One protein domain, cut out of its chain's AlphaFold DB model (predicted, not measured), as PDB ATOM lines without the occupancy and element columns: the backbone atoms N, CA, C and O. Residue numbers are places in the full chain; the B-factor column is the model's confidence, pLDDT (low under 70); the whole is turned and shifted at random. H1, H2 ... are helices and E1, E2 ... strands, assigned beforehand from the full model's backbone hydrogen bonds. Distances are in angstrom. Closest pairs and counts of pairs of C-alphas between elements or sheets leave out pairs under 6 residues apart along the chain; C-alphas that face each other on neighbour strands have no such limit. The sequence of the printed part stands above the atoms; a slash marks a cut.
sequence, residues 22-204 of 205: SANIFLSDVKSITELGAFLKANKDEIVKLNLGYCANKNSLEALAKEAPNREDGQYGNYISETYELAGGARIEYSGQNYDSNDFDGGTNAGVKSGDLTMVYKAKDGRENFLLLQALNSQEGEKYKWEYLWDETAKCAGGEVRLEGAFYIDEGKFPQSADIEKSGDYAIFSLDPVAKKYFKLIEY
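This is residues 22 to 204 of the 205 residues of an uncharacterized protein of Campylobacter rectus (UniProt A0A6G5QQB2). A strongly curved sheet of nine strands makes a flattened barrel of two crossed walls, E3, E4, E5, E6 and E9 in one and E7, E8, E2 and E1 in the other, and the sheet curls round H1, which sits outside the barrel between E1 and E5, E6 and E9. H2 covers E3 and E4, H3 trails at the end, and residues 176 to 182 of the link E8 to E9 stick out. The ring runs E5, E6, E9, E8, E7 and back to E5; the sheet is mixed. The printed part has 183 residues with three named helices and nine named strands, E1 H1 E2 H2 E3 E4 E5 E6 E7 E8 E9 H3, a mixed class; it is compact, with a radius of gyration of the C-alphas of 16.5 A and spans of 49 by 44 by 33 A.

The longest strand, E5, residues 110 to 122, covers 30.8 A from C-alpha 110 at (9.861, 11.639, 23.021) and bends by 93 degrees at residue 113. E6 is residues 128 to 135, E9 185 to 193, E8 160 to 171 with a bend of 90 degrees at residue 168, and E7 145 to 149. E4, residues 91 to 100, bends by 69 degrees at residue 97; E3 is 78 to 85. E1, residues 22 to 27, begins at C-alpha 22 (2.246, 29.068, 7.934); E2 is 47 to 55. H1 is residues 30 to 42, 18.2 A; H2 58 to 70, 20.0 A; H3 196 to 203, ending at C-alpha 203 (-5.426, 36.060, 16.528).

E3 E4 E5 E6 and E7 E8 E9 are meanders, each strand the antiparallel neighbour of the one before; N 117 and O 133 of E5 and E6 are 2.9 A apart. E6 and E9 are parallel, N 132 to O 187 2.8 A. E7 and E5 are antiparallel, N 148 to O 110 3.1 A. E1, H1 and E2 form a strand-helix-strand unit, two parallel neighbour strands with a helix between, its crossover right-handed; N 25 to O 51 is 2.8 A. H1 is on the barrel at a height over the sheet of 6.1 A; its closest C-alphas to E1 are Ile 33 and Leu 27, 6.3 A. H2 is on it, 8.8 A high, running along E4 at 24 degrees on the local plane. In H1 every O i to N i+4 pair is within hydrogen-bond range; H2 has 7 of 9, H3 2 of 4.

The C-alphas of Asp 73 and Asp 125, the two farthest apart, are 51.6 A apart. The printed part has no cut. The link E8 to E9 is long. Mean pLDDT of the printed part is 72.3, with 76 residues under 70, among them 58 to 79 and 195 to 204.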
ATOM      1  N   SER A  22       2.273  30.478   7.553       89.88
ATOM      2  CA  SER A  22       2.246  29.068   7.934       89.88
ATOM      3  C   SER A  22       2.962  28.221   6.888       89.88
ATOM      4  O   SER A  22       2.793  28.468   5.695       89.88
ATOM      5  N   ALA A  23       3.718  27.220   7.328       93.00
ATOM      6  CA  ALA A  23       4.343  26.230   6.456       93.00
ATOM      7  C   ALA A  23       4.125  24.813   6.995       93.00
ATOM      8  O   ALA A  23       4.326  24.558   8.180       93.00
ATOM      9  N   ASN A  24       3.742  23.904   6.097       94.38
ATOM     10  CA  ASN A  24       3.663  22.467   6.346       94.38
ATOM     11  C   ASN A  24       4.685  21.785   5.432       94.38
ATOM     12  O   ASN A  24       4.432  21.645   4.236       94.38
ATOM     13  N   ILE A  25       5.842  21.410   5.972       94.62
ATOM     14  CA  ILE A  25       6.977  20.897   5.201       94.62
ATOM     15  C   ILE A  25       7.349  19.515   5.715       94.62
ATOM     16  O   ILE A  25       7.522  19.301   6.910       94.62
ATOM     17  N   PHE A  26       7.508  18.574   4.792       93.69
ATOM     18  CA  PHE A  26       8.078  17.271   5.092       93.69
ATOM     19  C   PHE A  26       9.425  17.149   4.376       93.69
ATOM     20  O   PHE A  26       9.478  17.262   3.151       93.69
ATOM     21  N   LEU A  27      10.505  16.967   5.133       93.50
ATOM     22  CA  LEU A  27      11.861  16.870   4.609       93.50
ATOM     23  C   LEU A  27      12.088  15.475   4.024       93.50
ATOM     24  O   LEU A  27      12.308  14.507   4.750       93.50
ATOM     25  N   SER A  28      12.030  15.383   2.700       92.50
ATOM     26  CA  SER A  28      12.254  14.142   1.948       92.50
ATOM     27  C   SER A  28      13.417  14.230   0.960       92.50
ATOM     28  O   SER A  28      13.935  13.202   0.529       92.50
ATOM     29  N   ASP A  29      13.815  15.446   0.577       92.00
ATOM     30  CA  ASP A  29      14.821  15.708  -0.454       92.00
ATOM     31  C   ASP A  29      15.402  17.139  -0.382       92.00
ATOM     32  O   ASP A  29      14.981  17.987   0.409       92.00
ATOM     33  N   VAL A  30      16.349  17.441  -1.275       92.12
ATOM     34  CA  VAL A  30      16.963  18.776  -1.428       92.12
ATOM     35  C   VAL A  30      15.931  19.887  -1.672       92.12
ATOM     36  O   VAL A  30      16.118  21.022  -1.223       92.12
ATOM     37  N   LYS A  31      14.842  19.596  -2.396       93.12
ATOM     38  CA  LYS A  31      13.822  20.596  -2.732       93.12
ATOM     39  C   LYS A  31      13.079  21.028  -1.470       93.12
ATOM     40  O   LYS A  31      12.950  22.228  -1.251       93.12
ATOM     41  N   SER A  32      12.673  20.077  -0.630       94.56
ATOM     42  CA  SER A  32      12.011  20.351   0.651       94.56
ATOM     43  C   SER A  32      12.898  21.148   1.623       94.56
ATOM     44  O   SER A  32      12.413  22.077   2.269       94.56
ATOM     45  N   ILE A  33      14.214  20.887   1.649       93.88
ATOM     46  CA  ILE A  33      15.181  21.695   2.419       93.88
ATOM     47  C   ILE A  33      15.240  23.128   1.881       93.88
ATOM     48  O   ILE A  33      15.197  24.094   2.641       93.88
ATOM     49  N   THR A  34      15.329  23.277   0.558       92.81
ATOM     50  CA  THR A  34      15.408  24.600  -0.077       92.81
ATOM     51  C   THR A  34      14.130  25.409   0.155       92.81
ATOM     52  O   THR A  34      14.198  26.613   0.392       92.81
ATOM     53  N   GLU A  35      12.969  24.752   0.119       95.50
ATOM     54  CA  GLU A  35      11.667  25.352   0.420       95.50
ATOM     55  C   GLU A  35      11.593  25.850   1.866       95.50
ATOM     56  O   GLU A  35      11.213  27.000   2.094       95.50
ATOM     57  N   LEU A  36      12.045  25.040   2.830       95.62
ATOM     58  CA  LEU A  36      12.143  25.452   4.230       95.62
ATOM     59  C   LEU A  36      13.068  26.659   4.402       95.62
ATOM     60  O   LEU A  36      12.676  27.654   5.012       95.62
ATOM     61  N   GLY A  37      14.274  26.605   3.833       93.75
ATOM     62  CA  GLY A  37      15.231  27.706   3.914       93.75
ATOM     63  C   GLY A  37      14.685  29.003   3.308       93.75
ATOM     64  O   GLY A  37      14.845  30.078   3.887       93.75
ATOM     65  N   ALA A  38      13.989  28.915   2.171       94.19
ATOM     66  CA  ALA A  38      13.343  30.063   1.543       94.19
ATOM     67  C   ALA A  38      12.204  30.628   2.405       94.19
ATOM     68  O   ALA A  38      12.108  31.847   2.553       94.19
ATOM     69  N   PHE A  39      11.377  29.761   3.001       94.88
ATOM     70  CA  PHE A  39      10.299  30.166   3.901       94.88
ATOM     71  C   PHE A  39      10.838  30.904   5.129       94.88
ATOM     72  O   PHE A  39      10.379  32.004   5.428       94.88
ATOM     73  N   LEU A  40      11.840  30.343   5.807       92.94
ATOM     74  CA  LEU A  40      12.437  30.956   6.996       92.94
ATOM     75  C   LEU A  40      13.098  32.295   6.662       92.94
ATOM     76  O   LEU A  40      12.891  33.278   7.362       92.94
ATOM     77  N   LYS A  41      13.821  32.371   5.540       92.31
ATOM     78  CA  LYS A  41      14.453  33.614   5.084       92.31
ATOM     79  C   LYS A  41      13.437  34.705   4.738       92.31
ATOM     80  O   LYS A  41      13.674  35.871   5.038       92.31
ATOM     81  N   ALA A  42      12.334  34.347   4.081       91.44
ATOM     82  CA  ALA A  42      11.293  35.299   3.690       91.44
ATOM     83  C   ALA A  42      10.499  35.841   4.888       91.44
ATOM     84  O   ALA A  42       9.942  36.933   4.798       91.44
ATOM     85  N   ASN A  43      10.463  35.087   5.988       88.88
ATOM     86  CA  ASN A  43       9.735  35.417   7.213       88.88
ATOM     87  C   ASN A  43      10.685  35.614   8.400       88.88
ATOM     88  O   ASN A  43      10.334  35.332   9.543       88.88
ATOM     89  N   LYS A  44      11.907  36.068   8.118       83.44
ATOM     90  CA  LYS A  44      12.853  36.459   9.154       83.44
ATOM     91  C   LYS A  44      12.263  37.628   9.954       83.44
ATOM     92  O   LYS A  44      11.653  38.515   9.362       83.44
ATOM     93  N   ASP A  45      12.456  37.610  11.269       80.00
ATOM     94  CA  ASP A  45      11.943  38.600  12.223       80.00
ATOM     95  C   ASP A  45      10.403  38.588  12.371       80.00
ATOM     96  O   ASP A  45       9.810  39.521  12.916       80.00
ATOM     97  N   GLU A  46       9.738  37.523  11.905       81.00
ATOM     98  CA  GLU A  46       8.290  37.319  12.018       81.00
ATOM     99  C   GLU A  46       7.929  36.167  12.955       81.00
ATOM    100  O   GLU A  46       8.728  35.269  13.225       81.00
ATOM    101  N   ILE A  47       6.662  36.156  13.383       81.81
ATOM    102  CA  ILE A  47       6.034  34.974  13.974       81.81
ATOM    103  C   ILE A  47       5.447  34.113  12.849       81.81
ATOM    104  O   ILE A  47       4.583  34.566  12.095       81.81
ATOM    105  N   VAL A  48       5.858  32.848  12.778       85.31
ATOM    106  CA  VAL A  48       5.358  31.859  11.813       85.31
ATOM    107  C   VAL A  48       4.782  30.639  12.515       85.31
ATOM    108  O   VAL A  48       5.256  30.265  13.580       85.31
ATOM    109  N   LYS A  49       3.797  29.975  11.909       87.06
ATOM    110  CA  LYS A  49       3.379  28.613  12.274       87.06
ATOM    111  C   LYS A  49       4.151  27.621  11.402       87.06
ATOM    112  O   LYS A  49       4.106  27.710  10.178       87.06
ATOM    113  N   LEU A  50       4.860  26.685  12.014       87.12
ATOM    114  CA  LEU A  50       5.658  25.688  11.307       87.12
ATOM    115  C   LEU A  50       5.237  24.291  11.756       87.12
ATOM    116  O   LEU A  50       5.253  23.991  12.947       87.12
ATOM    117  N   ASN A  51       4.873  23.458  10.785       88.69
ATOM    118  CA  ASN A  51       4.753  22.015  10.923       88.69
ATOM    119  C   ASN A  51       5.815  21.386  10.018       88.69
ATOM    120  O   ASN A  51       5.681  21.382   8.792       88.69
ATOM    121  N   LEU A  52       6.908  20.948  10.627       90.50
ATOM    122  CA  LEU A  52       8.069  20.372   9.969       90.50
ATOM    123  C   LEU A  52       8.175  18.900  10.360       90.50
ATOM    124  O   LEU A  52       8.202  18.596  11.545       90.50
ATOM    125  N   GLY A  53       8.277  17.994   9.391       89.19
ATOM    126  CA  GLY A  53       8.458  16.564   9.653       89.19
ATOM    127  C   GLY A  53       9.612  15.949   8.867       89.19
ATOM    128  O   GLY A  53       9.926  16.428   7.780       89.19
ATOM    129  N   TYR A  54      10.224  14.883   9.379       88.81
ATOM    130  CA  TYR A  54      11.156  14.019   8.642       88.81
ATOM    131  C   TYR A  54      11.094  12.581   9.172       88.81
ATOM    132  O   TYR A  54      10.610  12.353  10.277       88.81
ATOM    133  N   CYS A  55      11.543  11.588   8.403       86.19
ATOM    134  CA  CYS A  55      11.574  10.211   8.904       86.19
ATOM    135  C   CYS A  55      12.698  10.029   9.932       86.19
ATOM    136  O   CYS A  55      13.838  10.411   9.678       86.19
ATOM    137  N   ALA A  56      12.390   9.395  11.059       78.88
ATOM    138  CA  ALA A  56      13.370   9.087  12.089       78.88
ATOM    139  C   ALA A  56      14.280   7.917  11.675       78.88
ATOM    140  O   ALA A  56      13.908   7.054  10.870       78.88
ATOM    141  N   ASN A  57      15.495   7.863  12.231       75.44
ATOM    142  CA  ASN A  57      16.371   6.712  12.045       75.44
ATOM    143  C   ASN A  57      15.942   5.565  12.979       75.44
ATOM    144  O   ASN A  57      15.708   5.771  14.171       75.44
ATOM    145  N   LYS A  58      15.910   4.326  12.469       69.38
ATOM    146  CA  LYS A  58      15.632   3.124  13.275       69.38
ATOM    147  C   LYS A  58      16.571   3.003  14.487       69.38
ATOM    148  O   LYS A  58      16.136   2.585  15.557       69.38
ATOM    149  N   ASN A  59      17.829   3.417  14.350       66.06
ATOM    150  CA  ASN A  59      18.797   3.399  15.450       66.06
ATOM    151  C   ASN A  59      18.407   4.351  16.593       66.06
ATOM    152  O   ASN A  59      18.733   4.078  17.744       66.06
ATOM    153  N   SER A  60      17.697   5.441  16.301       65.31
ATOM    154  CA  SER A  60      17.229   6.397  17.310       65.31
ATOM    155  C   SER A  60      16.135   5.787  18.185       65.31
ATOM    156  O   SER A  60      16.140   5.990  19.398       65.31
ATOM    157  N   LEU A  61      15.267   4.949  17.603       66.94
ATOM    158  CA  LEU A  61      14.305   4.138  18.357       66.94
ATOM    159  C   LEU A  61      15.013   3.131  19.271       66.94
ATOM    160  O   LEU A  61      14.662   2.999  20.440       66.94
ATOM    161  N   GLU A  62      16.020   2.431  18.748       67.50
ATOM    162  CA  GLU A  62      16.793   1.453  19.521       67.50
ATOM    163  C   GLU A  62      17.577   2.120  20.663       67.50
ATOM    164  O   GLU A  62      17.614   1.591  21.775       67.50
ATOM    165  N   ALA A  63      18.150   3.304  20.428       65.75
ATOM    166  CA  ALA A  63      18.833   4.096  21.448       65.75
ATOM    167  C   ALA A  63      17.865   4.572  22.541       65.75
ATOM    168  O   ALA A  63      18.141   4.389  23.727       65.75
ATOM    169  N   LEU A  64      16.698   5.101  22.156       65.75
ATOM    170  CA  LEU A  64      15.638   5.468  23.097       65.75
ATOM    171  C   LEU A  64      15.198   4.266  23.943       65.75
ATOM    172  O   LEU A  64      15.108   4.379  25.166       65.75
ATOM    173  N   ALA A  65      14.969   3.110  23.316       67.50
ATOM    174  CA  ALA A  65      14.572   1.886  24.006       67.50
ATOM    175  C   ALA A  65      15.658   1.367  24.965       67.50
ATOM    176  O   ALA A  65      15.341   0.914  26.063       67.50
ATOM    177  N   LYS A  66      16.938   1.457  24.586       66.75
ATOM    178  CA  LYS A  66      18.065   1.018  25.422       66.75
ATOM    179  C   LYS A  66      18.244   1.875  26.674       66.75
ATOM    180  O   LYS A  66      18.608   1.336  27.715       66.75
ATOM    181  N   GLU A  67      17.991   3.176  26.578       61.81
ATOM    182  CA  GLU A  67      18.096   4.088  27.721       61.81
ATOM    183  C   GLU A  67      16.836   4.091  28.599       61.81
ATOM    184  O   GLU A  67      16.860   4.659  29.683       61.81
ATOM    185  N   ALA A  68      15.748   3.420  28.187       63.75
ATOM    186  CA  ALA A  68      14.526   3.223  28.982       63.75
ATOM    187  C   ALA A  68      14.727   2.757  30.438       63.75
ATOM    188  O   ALA A  68      14.164   3.382  31.335       63.75
ATOM    189  N   PRO A  69      15.521   1.710  30.717       60.38
ATOM    190  CA  PRO A  69      15.733   1.218  32.079       60.38
ATOM    191  C   PRO A  69      16.648   2.091  32.950       60.38
ATOM    192  O   PRO A  69      16.649   1.911  34.164       60.38
ATOM    193  N   ASN A  70      17.428   3.013  32.373       55.47
ATOM    194  CA  ASN A  70      18.369   3.864  33.118       55.47
ATOM    195  C   ASN A  70      17.723   5.165  33.630       55.47
ATOM    196  O   ASN A  70      18.413   6.043  34.145       55.47
ATOM    197  N   ARG A  71      16.408   5.317  33.448       57.66
ATOM    198  CA  ARG A  71      15.670   6.547  33.743       57.66
ATOM    199  C   ARG A  71      15.330   6.599  35.234       57.66
ATOM    200  O   ARG A  71      14.633   5.723  35.740       57.66
ATOM    201  N   GLU A  72      15.818   7.618  35.937       48.88
ATOM    202  CA  GLU A  72      15.369   7.925  37.300       48.88
ATOM    203  C   GLU A  72      14.035   8.684  37.247       48.88
ATOM    204  O   GLU A  72      13.853   9.570  36.407       48.88
ATOM    205  N   ASP A  73      13.107   8.373  38.159       44.16
ATOM    206  CA  ASP A  73      11.845   9.113  38.303       44.16
ATOM    207  C   ASP A  73      12.133  10.619  38.453       44.16
ATOM    208  O   ASP A  73      12.735  11.068  39.431       44.16
ATOM    209  N   GLY A  74      11.712  11.417  37.467       47.47
ATOM    210  CA  GLY A  74      11.921  12.868  37.448       47.47
ATOM    211  C   GLY A  74      13.151  13.369  36.678       47.47
ATOM    212  O   GLY A  74      13.276  14.584  36.507       47.47
ATOM    213  N   GLN A  75      14.027  12.497  36.162       48.94
ATOM    214  CA  GLN A  75      15.110  12.870  35.241       48.94
ATOM    215  C   GLN A  75      14.932  12.190  33.881       48.94
ATOM    216  O   GLN A  75      15.393  11.082  33.638       48.94
ATOM    217  N   TYR A  76      14.272  12.896  32.963       52.59
ATOM    218  CA  TYR A  76      13.867  12.342  31.666       52.59
ATOM    219  C   TYR A  76      14.839  12.657  30.516       52.59
ATOM    220  O   TYR A  76      14.527  12.391  29.367       52.59
ATOM    221  N   GLY A  77      16.001  13.257  30.785       55.53
ATOM    222  CA  GLY A  77      16.874  13.815  29.748       55.53
ATOM    223  C   GLY A  77      17.784  12.795  29.052       55.53
ATOM    224  O   GLY A  77      18.794  12.436  29.643       55.53
ATOM    225  N   ASN A  78      17.531  12.442  27.785       62.19
ATOM    226  CA  ASN A  78      18.451  11.638  26.960       62.19
ATOM    227  C   ASN A  78      18.999  12.433  25.770       62.19
ATOM    228  O   ASN A  78      18.252  13.130  25.081       62.19
ATOM    229  N   TYR A  79      20.298  12.315  25.497       67.94
ATOM    230  CA  TYR A  79      20.909  12.925  24.317       67.94
ATOM    231  C   TYR A  79      20.778  11.994  23.110       67.94
ATOM    232  O   TYR A  79      21.228  10.851  23.167       67.94
ATOM    233  N   ILE A  80      20.186  12.479  22.020       70.44
ATOM    234  CA  ILE A  80      20.135  11.765  20.739       70.44
ATOM    235  C   ILE A  80      20.975  12.548  19.742       70.44
ATOM    236  O   ILE A  80      20.833  13.763  19.623       70.44
ATOM    237  N   SER A  81      21.823  11.827  19.016       72.81
ATOM    238  CA  SER A  81      22.492  12.318  17.818       72.81
ATOM    239  C   SER A  81      22.242  11.318  16.698       72.81
ATOM    240  O   SER A  81      22.524  10.132  16.865       72.81
ATOM    241  N   GLU A  82      21.727  11.777  15.562       76.06
ATOM    242  CA  GLU A  82      21.428  10.921  14.415       76.06
ATOM    243  C   GLU A  82      21.768  11.600  13.090       76.06
ATOM    244  O   GLU A  82      21.777  12.824  12.972       76.06
ATOM    245  N   THR A  83      22.018  10.773  12.077       82.00
ATOM    246  CA  THR A  83      22.133  11.199  10.683       82.00
ATOM    247  C   THR A  83      21.119  10.420   9.853       82.00
ATOM    248  O   THR A  83      21.001   9.198   9.991       82.00
ATOM    249  N   TYR A  84      20.378  11.125   9.003       82.75
ATOM    250  CA  TYR A  84      19.367  10.573   8.113       82.75
ATOM    251  C   TYR A  84      19.623  11.026   6.676       82.75
ATOM    252  O   TYR A  84      19.648  12.220   6.390       82.75
ATOM    253  N   GLU A  85      19.806  10.072   5.769       87.31
ATOM    254  CA  GLU A  85      20.014  10.339   4.345       87.31
ATOM    255  C   GLU A  85      18.664  10.530   3.642       87.31
ATOM    256  O   GLU A  85      17.783   9.670   3.692       87.31
ATOM    257  N   LEU A  86      18.515  11.663   2.965       86.50
ATOM    258  CA  LEU A  86      17.361  12.019   2.151       86.50
ATOM    259  C   LEU A  86      17.555  11.586   0.697       86.50
ATOM    260  O   LEU A  86      18.667  11.343   0.211       86.50
ATOM    261  N   ALA A  87      16.456  11.574  -0.056       82.69
ATOM    262  CA  ALA A  87      16.538  11.373  -1.491       82.69
ATOM    263  C   ALA A  87      17.384  12.482  -2.147       82.69
ATOM    264  O   ALA A  87      17.290  13.666  -1.815       82.69
ATOM    265  N   GLY A  88      18.223  12.089  -3.109       80.50
ATOM    266  CA  GLY A  88      19.107  13.019  -3.818       80.50
ATOM    267  C   GLY A  88      20.410  13.362  -3.086       80.50
ATOM    268  O   GLY A  88      21.105  14.275  -3.523       80.50
ATOM    269  N   GLY A  89      20.761  12.634  -2.018       83.00
ATOM    270  CA  GLY A  89      22.061  12.751  -1.343       83.00
ATOM    271  C   GLY A  89      22.197  13.973  -0.433       83.00
ATOM    272  O   GLY A  89      23.315  14.374  -0.118       83.00
ATOM    273  N   ALA A  90      21.074  14.589  -0.055       89.44
ATOM    274  CA  ALA A  90      21.027  15.464   1.110       89.44
ATOM    275  C   ALA A  90      20.932  14.623   2.380       89.44
ATOM    276  O   ALA A  90      20.475  13.486   2.329       89.44
ATOM    277  N   ARG A  91      21.286  15.199   3.524       90.44
ATOM    278  CA  ARG A  91      21.135  14.532   4.815       90.44
ATOM    279  C   ARG A  91      20.695  15.490   5.907       90.44
ATOM    280  O   ARG A  91      20.918  16.695   5.818       90.44
ATOM    281  N   ILE A  92      20.077  14.924   6.928       87.12
ATOM    282  CA  ILE A  92      19.691  15.585   8.166       87.12
ATOM    283  C   ILE A  92      20.609  15.059   9.260       87.12
ATOM    284  O   ILE A  92      20.743  13.852   9.425       87.12
ATOM    285  N   GLU A  93      21.224  15.955  10.009       86.00
ATOM    286  CA  GLU A  93      21.973  15.669  11.222       86.00
ATOM    287  C   GLU A  93      21.210  16.309  12.379       86.00
ATOM    288  O   GLU A  93      21.076  17.533  12.445       86.00
ATOM    289  N   TYR A  94      20.670  15.481  13.266       80.75
ATOM    290  CA  TYR A  94      19.987  15.936  14.469       80.75
ATOM    291  C   TYR A  94      20.858  15.660  15.689       80.75
ATOM    292  O   TYR A  94      21.514  14.621  15.772       80.75
ATOM    293  N   SER A  95      20.865  16.600  16.626       75.44
ATOM    294  CA  SER A  95      21.644  16.526  17.853       75.44
ATOM    295  C   SER A  95      20.914  17.294  18.950       75.44
ATOM    296  O   SER A  95      20.749  18.508  18.845       75.44
ATOM    297  N   GLY A  96      20.427  16.619  19.990       73.06
ATOM    298  CA  GLY A  96      19.594  17.289  20.984       73.06
ATOM    299  C   GLY A  96      19.337  16.516  22.267       73.06
ATOM    300  O   GLY A  96      19.522  15.302  22.356       73.06
ATOM    301  N   GLN A  97      18.895  17.261  23.278       71.31
ATOM    302  CA  GLN A  97      18.407  16.742  24.547       71.31
ATOM    303  C   GLN A  97      16.901  16.498  24.447       71.31
ATOM    304  O   GLN A  97      16.132  17.416  24.169       71.31
ATOM    305  N   ASN A  98      16.486  15.275  24.741       68.06
ATOM    306  CA  ASN A  98      15.112  14.797  24.641       68.06
ATOM    307  C   ASN A  98      14.577  14.458  26.030       68.06
ATOM    308  O   ASN A  98      15.363  14.185  26.934       68.06
ATOM    309  N   TYR A  99      13.261  14.475  26.192       62.56
ATOM    310  CA  TYR A  99      12.535  14.035  27.372       62.56
ATOM    311  C   TYR A  99      11.359  13.148  26.980       62.56
ATOM    312  O   TYR A  99      10.769  13.332  25.919       62.56
ATOM    313  N   ASP A 100      10.998  12.189  27.823       55.59
ATOM    314  CA  ASP A 100       9.785  11.406  27.596       55.59
ATOM    315  C   ASP A 100       8.549  12.293  27.783       55.59
ATOM    316  O   ASP A 100       8.407  12.976  28.802       55.59
ATOM    317  N   SER A 101       7.627  12.273  26.820       55.91
ATOM    318  CA  SER A 101       6.273  12.763  27.073       55.91
ATOM    319  C   SER A 101       5.463  11.616  27.669       55.91
ATOM    320  O   SER A 101       5.300  10.592  27.011       55.91
ATOM    321  N   ASN A 102       4.962  11.775  28.897       47.88
ATOM    322  CA  ASN A 102       4.153  10.774  29.610       47.88
ATOM    323  C   ASN A 102       2.739  10.590  29.008       47.88
ATOM    324  O   ASN A 102       1.750  10.639  29.741       47.88
ATOM    325  N   ASP A 103       2.617  10.374  27.698       44.78
ATOM    326  CA  ASP A 103       1.381   9.844  27.121       44.78
ATOM    327  C   ASP A 103       1.390   8.321  27.331       44.78
ATOM    328  O   ASP A 103       2.032   7.554  26.620       44.78
ATOM    329  N   PHE A 104       0.701   7.899  28.394       37.06
ATOM    330  CA  PHE A 104       0.585   6.532  28.922       37.06
ATOM    331  C   PHE A 104      -0.132   5.522  27.990       37.06
ATOM    332  O   PHE A 104      -0.488   4.435  28.440       37.06
ATOM    333  N   ASP A 105      -0.302   5.831  26.701       35.28
ATOM    334  CA  ASP A 105      -1.063   5.028  25.728       35.28
ATOM    335  C   ASP A 105      -0.162   4.252  24.743       35.28
ATOM    336  O   ASP A 105      -0.480   4.061  23.572       35.28
ATOM    337  N   GLY A 106       0.974   3.742  25.228       34.69
ATOM    338  CA  GLY A 106       1.709   2.646  24.578       34.69
ATOM    339  C   GLY A 106       2.579   3.000  23.363       34.69
ATOM    340  O   GLY A 106       3.262   2.114  22.850       34.69
ATOM    341  N   GLY A 107       2.614   4.263  22.933       43.97
ATOM    342  CA  GLY A 107       3.598   4.780  21.977       43.97
ATOM    343  C   GLY A 107       4.756   5.466  22.704       43.97
ATOM    344  O   GLY A 107       4.533   6.389  23.482       43.97
ATOM    345  N   THR A 108       6.000   5.039  22.478       50.94
ATOM    346  CA  THR A 108       7.191   5.698  23.050       50.94
ATOM    347  C   THR A 108       7.455   7.028  22.337       50.94
ATOM    348  O   THR A 108       8.361   7.117  21.512       50.94
ATOM    349  N   ASN A 109       6.671   8.063  22.627       53.50
ATOM    350  CA  ASN A 109       6.887   9.394  22.066       53.50
ATOM    351  C   ASN A 109       7.857  10.193  22.957       53.50
ATOM    352  O   ASN A 109       7.696  10.267  24.178       53.50
ATOM    353  N   ALA A 110       8.881  10.788  22.344       58.19
ATOM    354  CA  ALA A 110       9.861  11.639  23.021       58.19
ATOM    355  C   ALA A 110       9.711  13.088  22.543       58.19
ATOM    356  O   ALA A 110       9.618  13.329  21.339       58.19
ATOM    357  N   GLY A 111       9.696  14.037  23.484       60.81
ATOM    358  CA  GLY A 111       9.778  15.475  23.238       60.81
ATOM    359  C   GLY A 111      11.229  15.961  23.209       60.81
ATOM    360  O   GLY A 111      12.062  15.476  23.967       60.81
ATOM    361  N   VAL A 112      11.570  16.947  22.379       61.69
ATOM    362  CA  VAL A 112      12.903  17.590  22.406       61.69
ATOM    363  C   VAL A 112      12.881  18.824  23.305       61.69
ATOM    364  O   VAL A 112      12.095  19.746  23.093       61.69
ATOM    365  N   LYS A 113      13.782  18.873  24.291       63.91
ATOM    366  CA  LYS A 113      13.988  20.028  25.179       63.91
ATOM    367  C   LYS A 113      14.792  21.138  24.499       63.91
ATOM    368  O   LYS A 113      14.486  22.317  24.663       63.91
ATOM    369  N   SER A 114      15.839  20.754  23.777       68.19
ATOM    370  CA  SER A 114      16.669  21.634  22.951       68.19
ATOM    371  C   SER A 114      17.460  20.791  21.965       68.19
ATOM    372  O   SER A 114      17.922  19.713  22.337       68.19
ATOM    373  N   GLY A 115      17.679  21.289  20.756       72.56
ATOM    374  CA  GLY A 115      18.449  20.557  19.762       72.56
ATOM    375  C   GLY A 115      18.719  21.368  18.509       72.56
ATOM    376  O   GLY A 115      18.033  22.352  18.223       72.56
ATOM    377  N   ASP A 116      19.722  20.908  17.781       78.94
ATOM    378  CA  ASP A 116      20.152  21.443  16.505       78.94
ATOM    379  C   ASP A 116      19.759  20.455  15.403       78.94
ATOM    380  O   ASP A 116      20.071  19.263  15.473       78.94
ATOM    381  N   LEU A 117      19.063  20.958  14.383       85.69
ATOM    382  CA  LEU A 117      18.755  20.227  13.159       85.69
ATOM    383  C   LEU A 117      19.553  20.840  12.008       85.69
ATOM    384  O   LEU A 117      19.227  21.927  11.528       85.69
ATOM    385  N   THR A 118      20.583  20.135  11.552       88.31
ATOM    386  CA  THR A 118      21.413  20.541  10.415       88.31
ATOM    387  C   THR A 118      20.995  19.768   9.174       88.31
ATOM    388  O   THR A 118      21.036  18.546   9.146       88.31
ATOM    389  N   MET A 119      20.616  20.466   8.116       91.12
ATOM    390  CA  MET A 119      20.350  19.890   6.803       91.12
ATOM    391  C   MET A 119      21.513  20.224   5.875       91.12
ATOM    392  O   MET A 119      21.786  21.397   5.613       91.12
ATOM    393  N   VAL A 120      22.174  19.192   5.363       90.50
ATOM    394  CA  VAL A 120      23.322  19.302   4.460       90.50
ATOM    395  C   VAL A 120      22.889  18.886   3.062       90.50
ATOM    396  O   VAL A 120      22.298  17.822   2.875       90.50
ATOM    397  N   TYR A 121      23.171  19.716   2.062       89.94
ATOM    398  CA  TYR A 121      22.854  19.422   0.665       89.94
ATOM    399  C   TYR A 121      23.887  20.029  -0.279       89.94
ATOM    400  O   TYR A 121      24.531  21.026   0.036       89.94
ATOM    401  N   LYS A 122      24.043  19.443  -1.469       86.88
ATOM    402  CA  LYS A 122      24.971  19.966  -2.478       86.88
ATOM    403  C   LYS A 122      24.302  21.003  -3.371       86.88
ATOM    404  O   LYS A 122      23.234  20.766  -3.937       86.88
ATOM    405  N   ALA A 123      24.959  22.144  -3.533       78.62
ATOM    406  CA  ALA A 123      24.647  23.118  -4.562       78.62
ATOM    407  C   ALA A 123      24.960  22.559  -5.963       78.62
ATOM    408  O   ALA A 123      25.690  21.580  -6.128       78.62
ATOM    409  N   LYS A 124      24.432  23.217  -7.005       78.00
ATOM    410  CA  LYS A 124      24.672  22.823  -8.407       78.00
ATOM    411  C   LYS A 124      26.152  22.851  -8.804       78.00
ATOM    412  O   LYS A 124      26.539  22.139  -9.721       78.00
ATOM    413  N   ASP A 125      26.952  23.679  -8.140       81.69
ATOM    414  CA  ASP A 125      28.398  23.808  -8.350       81.69
ATOM    415  C   ASP A 125      29.224  22.802  -7.521       81.69
ATOM    416  O   ASP A 125      30.450  22.808  -7.589       81.69
ATOM    417  N   GLY A 126      28.565  21.922  -6.757       80.25
ATOM    418  CA  GLY A 126      29.197  20.887  -5.943       80.25
ATOM    419  C   GLY A 126      29.597  21.325  -4.533       80.25
ATOM    420  O   GLY A 126      30.046  20.468  -3.771       80.25
ATOM    421  N   ARG A 127      29.420  22.603  -4.161       83.38
ATOM    422  CA  ARG A 127      29.657  23.081  -2.788       83.38
ATOM    423  C   ARG A 127      28.593  22.554  -1.828       83.38
ATOM    424  O   ARG A 127      27.446  22.337  -2.222       83.38
ATOM    425  N   GLU A 128      28.969  22.358  -0.570       86.31
ATOM    426  CA  GLU A 128      28.019  22.015   0.486       86.31
ATOM    427  C   GLU A 128      27.311  23.275   0.992       86.31
ATOM    428  O   GLU A 128      27.932  24.303   1.271       86.31
ATOM    429  N   ASN A 129      25.991  23.173   1.091       88.44
ATOM    430  CA  ASN A 129      25.129  24.145   1.729       88.44
ATOM    431  C   ASN A 129      24.561  23.541   3.004       88.44
ATOM    432  O   ASN A 129      24.213  22.356   3.051       88.44
ATOM    433  N   PHE A 130      24.411  24.401   4.000       88.00
ATOM    434  CA  PHE A 130      23.971  24.025   5.329       88.00
ATOM    435  C   PHE A 130      22.782  24.893   5.720       88.00
ATOM    436  O   PHE A 130      22.884  26.120   5.756       88.00
ATOM    437  N   LEU A 131      21.656  24.256   6.028       90.31
ATOM    438  CA  LEU A 131      20.532  24.898   6.697       90.31
ATOM    439  C   LEU A 131      20.488  24.382   8.134       90.31
ATOM    440  O   LEU A 131      20.280  23.195   8.349       90.31
ATOM    441  N   LEU A 132      20.699  25.258   9.109       88.44
ATOM    442  CA  LEU A 132      20.731  24.911  10.527       88.44
ATOM    443  C   LEU A 132      19.542  25.551  11.244       88.44
ATOM    444  O   LEU A 132      19.371  26.769  11.193       88.44
ATOM    445  N   LEU A 133      18.742  24.730  11.923       87.81
ATOM    446  CA  LEU A 133      17.685  25.172  12.829       87.81
ATOM    447  C   LEU A 133      18.110  24.914  14.267       87.81
ATOM    448  O   LEU A 133      18.396  23.775  14.630       87.81
ATOM    449  N   GLN A 134      18.097  25.960  15.083       79.88
ATOM    450  CA  GLN A 134      18.414  25.882  16.504       79.88
ATOM    451  C   GLN A 134      17.132  26.039  17.310       79.88
ATOM    452  O   GLN A 134      16.537  27.122  17.345       79.88
ATOM    453  N   ALA A 135      16.711  24.964  17.973       71.50
ATOM    454  CA  ALA A 135      15.624  25.007  18.939       71.50
ATOM    455  C   ALA A 135      16.204  25.316  20.328       71.50
ATOM    456  O   ALA A 135      16.817  24.457  20.971       71.50
ATOM    457  N   LEU A 136      16.042  26.562  20.784       63.91
ATOM    458  CA  LEU A 136      16.619  27.027  22.048       63.91
ATOM    459  C   LEU A 136      15.843  26.501  23.265       63.91
ATOM    460  O   LEU A 136      14.621  26.382  23.256       63.91
ATOM    461  N   ASN A 137      16.555  26.234  24.362       55.50
ATOM    462  CA  ASN A 137      15.946  25.848  25.635       55.50
ATOM    463  C   ASN A 137      15.123  27.022  26.200       55.50
ATOM    464  O   ASN A 137      15.688  28.042  26.599       55.50
ATOM    465  N   SER A 138      13.798  26.886  26.261       48.53
ATOM    466  CA  SER A 138      12.961  27.868  26.954       48.53
ATOM    467  C   SER A 138      12.979  27.588  28.465       48.53
ATOM    468  O   SER A 138      12.862  26.439  28.887       48.53
ATOM    469  N   GLN A 139      13.062  28.628  29.307       46.12
ATOM    470  CA  GLN A 139      12.916  28.493  30.772       46.12
ATOM    471  C   GLN A 139      11.513  28.006  31.215       46.12
ATOM    472  O   GLN A 139      11.273  27.817  32.403       46.12
ATOM    473  N   GLU A 140      10.603  27.748  30.273       41.94
ATOM    474  CA  GLU A 140       9.333  27.042  30.454       41.94
ATOM    475  C   GLU A 140       9.380  25.723  29.654       41.94
ATOM    476  O   GLU A 140       8.601  25.552  28.718       41.94
ATOM    477  N   GLY A 141      10.341  24.840  29.964       37.22
ATOM    478  CA  GLY A 141      10.746  23.630  29.220       37.22
ATOM    479  C   GLY A 141       9.696  22.536  28.941       37.22
ATOM    480  O   GLY A 141      10.037  21.363  28.972       37.22
ATOM    481  N   GLU A 142       8.450  22.894  28.639       42.38
ATOM    482  CA  GLU A 142       7.316  22.006  28.353       42.38
ATOM    483  C   GLU A 142       6.548  22.400  27.069       42.38
ATOM    484  O   GLU A 142       5.504  21.824  26.766       42.38
ATOM    485  N   LYS A 143       6.990  23.426  26.320       44.09
ATOM    486  CA  LYS A 143       6.177  24.056  25.252       44.09
ATOM    487  C   LYS A 143       6.613  23.799  23.815       44.09
ATOM    488  O   LYS A 143       5.972  24.329  22.907       44.09
ATOM    489  N   TYR A 144       7.634  22.981  23.601       50.53
ATOM    490  CA  TYR A 144       7.920  22.433  22.282       50.53
ATOM    491  C   TYR A 144       7.582  20.965  22.272       50.53
ATOM    492  O   TYR A 144       7.853  20.246  23.227       50.53
ATOM    493  N   LYS A 145       7.050  20.526  21.148       53.44
ATOM    494  CA  LYS A 145       6.917  19.124  20.841       53.44
ATOM    495  C   LYS A 145       7.566  18.924  19.473       53.44
ATOM    496  O   LYS A 145       6.917  19.046  18.442       53.44
ATOM    497  N   TRP A 146       8.890  18.767  19.475       65.00
ATOM    498  CA  TRP A 146       9.504  17.884  18.489       65.00
ATOM    499  C   TRP A 146       9.130  16.484  18.958       65.00
ATOM    500  O   TRP A 146       9.645  16.039  19.980       65.00
ATOM    501  N   GLU A 147       8.158  15.868  18.314       68.44
ATOM    502  CA  GLU A 147       7.681  14.546  18.685       68.44
ATOM    503  C   GLU A 147       8.364  13.538  17.789       68.44
ATOM    504  O   GLU A 147       8.269  13.621  16.566       68.44
ATOM    505  N   TYR A 148       9.023  12.567  18.403       67.44
ATOM    506  CA  TYR A 148       9.217  11.298  17.730       67.44
ATOM    507  C   TYR A 148       7.894  10.534  17.784       67.44
ATOM    508  O   TYR A 148       7.477  10.117  18.859       67.44
ATOM    509  N   LEU A 149       7.241  10.397  16.635       70.94
ATOM    510  CA  LEU A 149       6.011   9.648  16.427       70.94
ATOM    511  C   LEU A 149       6.365   8.275  15.858       70.94
ATOM    512  O   LEU A 149       6.960   8.171  14.784       70.94
ATOM    513  N   TRP A 150       5.974   7.219  16.564       68.38
ATOM    514  CA  TRP A 150       6.209   5.825  16.145       68.38
ATOM    515  C   TRP A 150       4.923   5.013  16.010       68.38
ATOM    516  O   TRP A 150       4.971   3.812  15.747       68.38
ATOM    517  N   ASP A 151       3.785   5.658  16.236       66.75
ATOM    518  CA  ASP A 151       2.466   5.061  16.118       66.75
ATOM    519  C   ASP A 151       1.945   5.128  14.669       66.75
ATOM    520  O   ASP A 151       2.626   5.556  13.735       66.75
ATOM    521  N   GLU A 152       0.704   4.690  14.475       65.06
ATOM    522  CA  GLU A 152       0.011   4.704  13.185       65.06
ATOM    523  C   GLU A 152      -0.173   6.105  12.569       65.06
ATOM    524  O   GLU A 152      -0.540   6.217  11.399       65.06
ATOM    525  N   THR A 153       0.098   7.178  13.320       70.06
ATOM    526  CA  THR A 153       0.060   8.559  12.825       70.06
ATOM    527  C   THR A 153       1.372   8.999  12.163       70.06
ATOM    528  O   THR A 153       1.402  10.052  11.511       70.06
ATOM    529  N   ALA A 154       2.443   8.204  12.287       73.94
ATOM    530  CA  ALA A 154       3.727   8.461  11.648       73.94
ATOM    531  C   ALA A 154       3.663   8.202  10.136       73.94
ATOM    532  O   ALA A 154       3.229   7.148   9.669       73.94
ATOM    533  N   LYS A 155       4.176   9.146   9.337       81.50
ATOM    534  CA  LYS A 155       4.248   8.989   7.873       81.50
ATOM    535  C   LYS A 155       5.242   7.923   7.413       81.50
ATOM    536  O   LYS A 155       5.152   7.467   6.273       81.50
ATOM    537  N   CYS A 156       6.205   7.555   8.256       83.00
ATOM    538  CA  CYS A 156       7.274   6.631   7.899       83.00
ATOM    539  C   CYS A 156       7.197   5.357   8.735       83.00
ATOM    540  O   CYS A 156       6.999   5.404   9.944       83.00
ATOM    541  N   ALA A 157       7.452   4.212   8.097       73.38
ATOM    542  CA  ALA A 157       7.439   2.905   8.760       73.38
ATOM    543  C   ALA A 157       8.462   2.788   9.906       73.38
ATOM    544  O   ALA A 157       8.291   1.977  10.809       73.38
ATOM    545  N   GLY A 158       9.534   3.582   9.849       68.81
ATOM    546  CA  GLY A 158      10.543   3.698  10.897       68.81
ATOM    547  C   GLY A 158      10.367   4.944  11.757       68.81
ATOM    548  O   GLY A 158      11.376   5.463  12.198       68.81
ATOM    549  N   GLY A 159       9.142   5.449  11.925       78.06
ATOM    550  CA  GLY A 159       8.828   6.639  12.715       78.06
ATOM    551  C   GLY A 159       9.103   7.974  12.032       78.06
ATOM    552  O   GLY A 159       9.825   8.079  11.039       78.06
ATOM    553  N   GLU A 160       8.503   9.021  12.574       82.12
ATOM    554  CA  GLU A 160       8.580  10.400  12.103       82.12
ATOM    555  C   GLU A 160       9.039  11.295  13.250       82.12
ATOM    556  O   GLU A 160       8.567  11.159  14.368       82.12
ATOM    557  N   VAL A 161       9.925  12.242  12.971       80.88
ATOM    558  CA  VAL A 161      10.180  13.373  13.862       80.88
ATOM    559  C   VAL A 161       9.363  14.548  13.361       80.88
ATOM    560  O   VAL A 161       9.494  14.921  12.196       80.88
ATOM    561  N   ARG A 162       8.535  15.140  14.222       82.62
ATOM    562  CA  ARG A 162       7.665  16.267  13.881       82.62
ATOM    563  C   ARG A 162       7.880  17.437  14.823       82.62
ATOM    564  O   ARG A 162       7.626  17.317  16.009       82.62
ATOM    565  N   LEU A 163       8.272  18.584  14.287       81.69
ATOM    566  CA  LEU A 163       8.222  19.875  14.958       81.69
ATOM    567  C   LEU A 163       6.937  20.601  14.561       81.69
ATOM    568  O   LEU A 163       6.815  21.072  13.432       81.69
ATOM    569  N   GLU A 164       6.011  20.758  15.502       81.50
ATOM    570  CA  GLU A 164       4.803  21.562  15.301       81.50
ATOM    571  C   GLU A 164       4.719  22.697  16.327       81.50
ATOM    572  O   GLU A 164       4.755  22.483  17.541       81.50
ATOM    573  N   GLY A 165       4.577  23.933  15.851       77.44
ATOM    574  CA  GLY A 165       4.415  25.081  16.736       77.44
ATOM    575  C   GLY A 165       4.338  26.407  16.002       77.44
ATOM    576  O   GLY A 165       4.253  26.457  14.776       77.44
ATOM    577  N   ALA A 166       4.375  27.499  16.764       78.81
ATOM    578  CA  ALA A 166       4.671  28.802  16.192       78.81
ATOM    579  C   ALA A 166       5.916  29.399  16.832       78.81
ATOM    580  O   ALA A 166       6.146  29.234  18.032       78.81
ATOM    581  N   PHE A 167       6.676  30.109  16.014       80.31
ATOM    582  CA  PHE A 167       8.032  30.526  16.310       80.31
ATOM    583  C   PHE A 167       8.238  31.958  15.841       80.31
ATOM    584  O   PHE A 167       7.834  32.302  14.733       80.31
ATOM    585  N   TYR A 168       8.873  32.769  16.674       79.25
ATOM    586  CA  TYR A 168       9.637  33.913  16.219       79.25
ATOM    587  C   TYR A 168      10.922  33.399  15.559       79.25
ATOM    588  O   TYR A 168      11.640  32.577  16.136       79.25
ATOM    589  N   ILE A 169      11.170  33.842  14.330       83.75
ATOM    590  CA  ILE A 169      12.344  33.449  13.549       83.75
ATOM    591  C   ILE A 169      13.411  34.530  13.675       83.75
ATOM    592  O   ILE A 169      13.179  35.663  13.260       83.75
ATOM    593  N   ASP A 170      14.589  34.167  14.173       81.12
ATOM    594  CA  ASP A 170      15.751  35.061  14.266       81.12
ATOM    595  C   ASP A 170      16.984  34.433  13.595       81.12
ATOM    596  O   ASP A 170      16.991  33.250  13.234       81.12
ATOM    597  N   GLU A 171      18.052  35.211  13.426       82.88
ATOM    598  CA  GLU A 171      19.359  34.667  13.066       82.88
ATOM    599  C   GLU A 171      19.855  33.740  14.172       82.88
ATOM    600  O   GLU A 171      19.941  34.100  15.348       82.88
ATOM    601  N   GLY A 172      20.206  32.518  13.785       75.00
ATOM    602  CA  GLY A 172      20.887  31.620  14.700       75.00
ATOM    603  C   GLY A 172      22.355  31.995  14.866       75.00
ATOM    604  O   GLY A 172      22.917  32.826  14.150       75.00
ATOM    605  N   LYS A 173      23.001  31.358  15.835       74.81
ATOM    606  CA  LYS A 173      24.423  31.555  16.113       74.81
ATOM    607  C   LYS A 173      25.216  30.389  15.554       74.81
ATOM    608  O   LYS A 173      24.768  29.249  15.619       74.81
ATOM    609  N   PHE A 174      26.425  30.659  15.074       70.12
ATOM    610  CA  PHE A 174      27.351  29.582  14.739       70.12
ATOM    611  C   PHE A 174      27.569  28.678  15.969       70.12
ATOM    612  O   PHE A 174      27.838  29.204  17.057       70.12
ATOM    613  N   PRO A 175      27.422  27.347  15.834       62.00
ATOM    614  CA  PRO A 175      27.625  26.436  16.951       62.00
ATOM    615  C   PRO A 175      29.077  26.514  17.442       62.00
ATOM    616  O   PRO A 175      30.015  26.416  16.655       62.00
ATOM    617  N   GLN A 176      29.269  26.700  18.754       52.53
ATOM    618  CA  GLN A 176      30.594  26.910  19.366       52.53
ATOM    619  C   GLN A 176      31.531  25.696  19.257       52.53
ATOM    620  O   GLN A 176      32.740  25.849  19.386       52.53
ATOM    621  N   SER A 177      30.978  24.500  19.051       50.00
ATOM    622  CA  SER A 177      31.704  23.227  18.957       50.00
ATOM    623  C   SER A 177      32.058  22.825  17.530       50.00
ATOM    624  O   SER A 177      32.565  21.727  17.307       50.00
ATOM    625  N   ALA A 178      31.734  23.660  16.553       49.03
ATOM    626  CA  ALA A 178      31.840  23.262  15.176       49.03
ATOM    627  C   ALA A 178      33.190  23.710  14.614       49.03
ATOM    628  O   ALA A 178      33.427  24.906  14.444       49.03
ATOM    629  N   ASP A 179      34.038  22.744  14.256       47.75
ATOM    630  CA  ASP A 179      35.160  22.908  13.315       47.75
ATOM    631  C   ASP A 179      34.633  23.256  11.893       47.75
ATOM    632  O   ASP A 179      35.063  22.713  10.881       47.75
ATOM    633  N   ILE A 180      33.659  24.170  11.813       51.44
ATOM    634  CA  ILE A 180      32.980  24.698  10.621       51.44
ATOM    635  C   ILE A 180      33.846  25.767   9.923       51.44
ATOM    636  O   ILE A 180      33.459  26.392   8.937       51.44
ATOM    637  N   GLU A 181      35.096  25.935  10.343       46.81
ATOM    638  CA  GLU A 181      36.106  26.513   9.469       46.81
ATOM    639  C   GLU A 181      36.507  25.489   8.397       46.81
ATOM    640  O   GLU A 181      37.557  24.866   8.524       46.81
ATOM    641  N   LYS A 182      35.687  25.306   7.347       50.81
ATOM    642  CA  LYS A 182      36.122  24.976   5.968       50.81
ATOM    643  C   LYS A 182      34.929  24.778   5.016       50.81
ATOM    644  O   LYS A 182      34.283  23.742   5.003       50.81
ATOM    645  N   SER A 183      34.730  25.782   4.155       55.03
ATOM    646  CA  SER A 183      34.010  25.738   2.866       55.03
ATOM    647  C   SER A 183      32.546  25.265   2.867       55.03
ATOM    648  O   SER A 183      32.257  24.143   2.464       55.03
ATOM    649  N   GLY A 184      31.613  26.166   3.182       60.59
ATOM    650  CA  GLY A 184      30.180  25.963   2.951       60.59
ATOM    651  C   GLY A 184      29.372  27.251   3.108       60.59
ATOM    652  O   GLY A 184      29.796  28.145   3.841       60.59
ATOM    653  N   ASP A 185      28.228  27.357   2.426       76.19
ATOM    654  CA  ASP A 185      27.288  28.468   2.635       76.19
ATOM    655  C   ASP A 185      26.297  28.074   3.749       76.19
ATOM    656  O   ASP A 185      25.544  27.106   3.611       76.19
ATOM    657  N   TYR A 186      26.307  28.818   4.860       80.50
ATOM    658  CA  TYR A 186      25.470  28.551   6.035       80.50
ATOM    659  C   TYR A 186      24.264  29.489   6.088       80.50
ATOM    660  O   TYR A 186      24.405  30.712   6.065       80.50
ATOM    661  N   ALA A 187      23.078  28.908   6.234       88.56
ATOM    662  CA  ALA A 187      21.864  29.598   6.638       88.56
ATOM    663  C   ALA A 187      21.459  29.081   8.022       88.56
ATOM    664  O   ALA A 187      21.092  27.918   8.167       88.56
ATOM    665  N   ILE A 188      21.560  29.935   9.040       88.06
ATOM    666  CA  ILE A 188      21.337  29.556  10.438       88.06
ATOM    667  C   ILE A 188      20.130  30.323  10.972       88.06
ATOM    668  O   ILE A 188      20.113  31.553  10.939       88.06
ATOM    669  N   PHE A 189      19.148  29.597  11.496       88.12
ATOM    670  CA  PHE A 189      17.926  30.157  12.062       88.12
ATOM    671  C   PHE A 189      17.745  29.703  13.504       88.12
ATOM    672  O   PHE A 189      17.861  28.517  13.814       88.12
ATOM    673  N   SER A 190      17.421  30.651  14.378       83.31
ATOM    674  CA  SER A 190      16.927  30.358  15.715       83.31
ATOM    675  C   SER A 190      15.404  30.340  15.695       83.31
ATOM    676  O   SER A 190      14.773  31.235  15.130       83.31
ATOM    677  N   LEU A 191      14.824  29.302  16.292       82.44
ATOM    678  CA  LEU A 191      13.383  29.154  16.452       82.44
ATOM    679  C   LEU A 191      13.026  29.430  17.918       82.44
ATOM    680  O   LEU A 191      13.210  28.559  18.772       82.44
ATOM    681  N   ASP A 192      12.518  30.630  18.207       76.69
ATOM    682  CA  ASP A 192      12.064  31.031  19.548       76.69
ATOM    683  C   ASP A 192      10.533  30.871  19.648       76.69
ATOM    684  O   ASP A 192       9.791  31.467  18.871       76.69
ATOM    685  N   PRO A 193       9.992  30.026  20.528       72.38
ATOM    686  CA  PRO A 193       8.603  29.612  20.511       72.38
ATOM    687  C   PRO A 193       7.700  30.708  21.032       72.38
ATOM    688  O   PRO A 193       7.958  31.387  22.027       72.38
ATOM    689  N   VAL A 194       6.509  30.741  20.463       70.12
ATOM    690  CA  VAL A 194       5.414  31.535  20.992       70.12
ATOM    691  C   VAL A 194       4.452  30.602  21.717       70.12
ATOM    692  O   VAL A 194       3.832  29.721  21.122       70.12
ATOM    693  N   ALA A 195       4.310  30.779  23.034       61.91
ATOM    694  CA  ALA A 195       3.415  29.934  23.821       61.91
ATOM    695  C   ALA A 195       1.956  30.046  23.342       61.91
ATOM    696  O   ALA A 195       1.453  31.150  23.133       61.91
ATOM    697  N   LYS A 196       1.230  28.914  23.319       58.22
ATOM    698  CA  LYS A 196      -0.178  28.839  22.873       58.22
ATOM    699  C   LYS A 196      -1.110  29.878  23.509       58.22
ATOM    700  O   LYS A 196      -1.999  30.403  22.844       58.22
ATOM    701  N   LYS A 197      -0.886  30.227  24.783       54.06
ATOM    702  CA  LYS A 197      -1.652  31.263  25.504       54.06
ATOM    703  C   LYS A 197      -1.552  32.656  24.864       54.06
ATOM    704  O   LYS A 197      -2.476  33.449  25.011       54.06
ATOM    705  N   TYR A 198      -0.462  32.936  24.151       58.75
ATOM    706  CA  TYR A 198      -0.253  34.189  23.437       58.75
ATOM    707  C   TYR A 198      -0.885  34.179  22.038       58.75
ATOM    708  O   TYR A 198      -1.141  35.256  21.515       58.75
ATOM    709  N   PHE A 199      -1.264  33.022  21.469       55.50
ATOM    710  CA  PHE A 199      -1.971  32.988  20.178       55.50
ATOM    711  C   PHE A 199      -3.308  33.712  20.218       55.50
ATOM    712  O   PHE A 199      -3.594  34.473  19.306       55.50
ATOM    713  N   LYS A 200      -4.073  33.600  21.311       52.72
ATOM    714  CA  LYS A 200      -5.324  34.362  21.458       52.72
ATOM    715  C   LYS A 200      -5.118  35.881  21.432       52.72
ATOM    716  O   LYS A 200      -6.040  36.594  21.070       52.72
ATOM    717  N   LEU A 201      -3.937  36.380  21.805       51.34
ATOM    718  CA  LEU A 201      -3.610  37.811  21.735       51.34
ATOM    719  C   LEU A 201      -3.141  38.240  20.336       51.34
ATOM    720  O   LEU A 201      -3.192  39.424  20.024       51.34
ATOM    721  N   ILE A 202      -2.691  37.290  19.512       51.88
ATOM    722  CA  ILE A 202      -2.212  37.528  18.145       51.88
ATOM    723  C   ILE A 202      -3.354  37.325  17.129       51.88
ATOM    724  O   ILE A 202      -3.415  38.036  16.134       51.88
ATOM    725  N   GLU A 203      -4.285  36.401  17.395       47.41
ATOM    726  CA  GLU A 203      -5.426  36.060  16.528       47.41
ATOM    727  C   GLU A 203      -6.657  36.967  16.736       47.41
ATOM    728  O   GLU A 203      -7.488  37.066  15.840       47.41
ATOM    729  N   TYR A 204      -6.787  37.661  17.880       42.72
ATOM    730  CA  TYR A 204      -7.804  38.708  18.087       42.72
ATOM    731  C   TYR A 204      -7.307  40.067  17.564       42.72
ATOM    732  O   TYR A 204      -7.095  41.015  18.326       42.72
TER     733      TYR A 204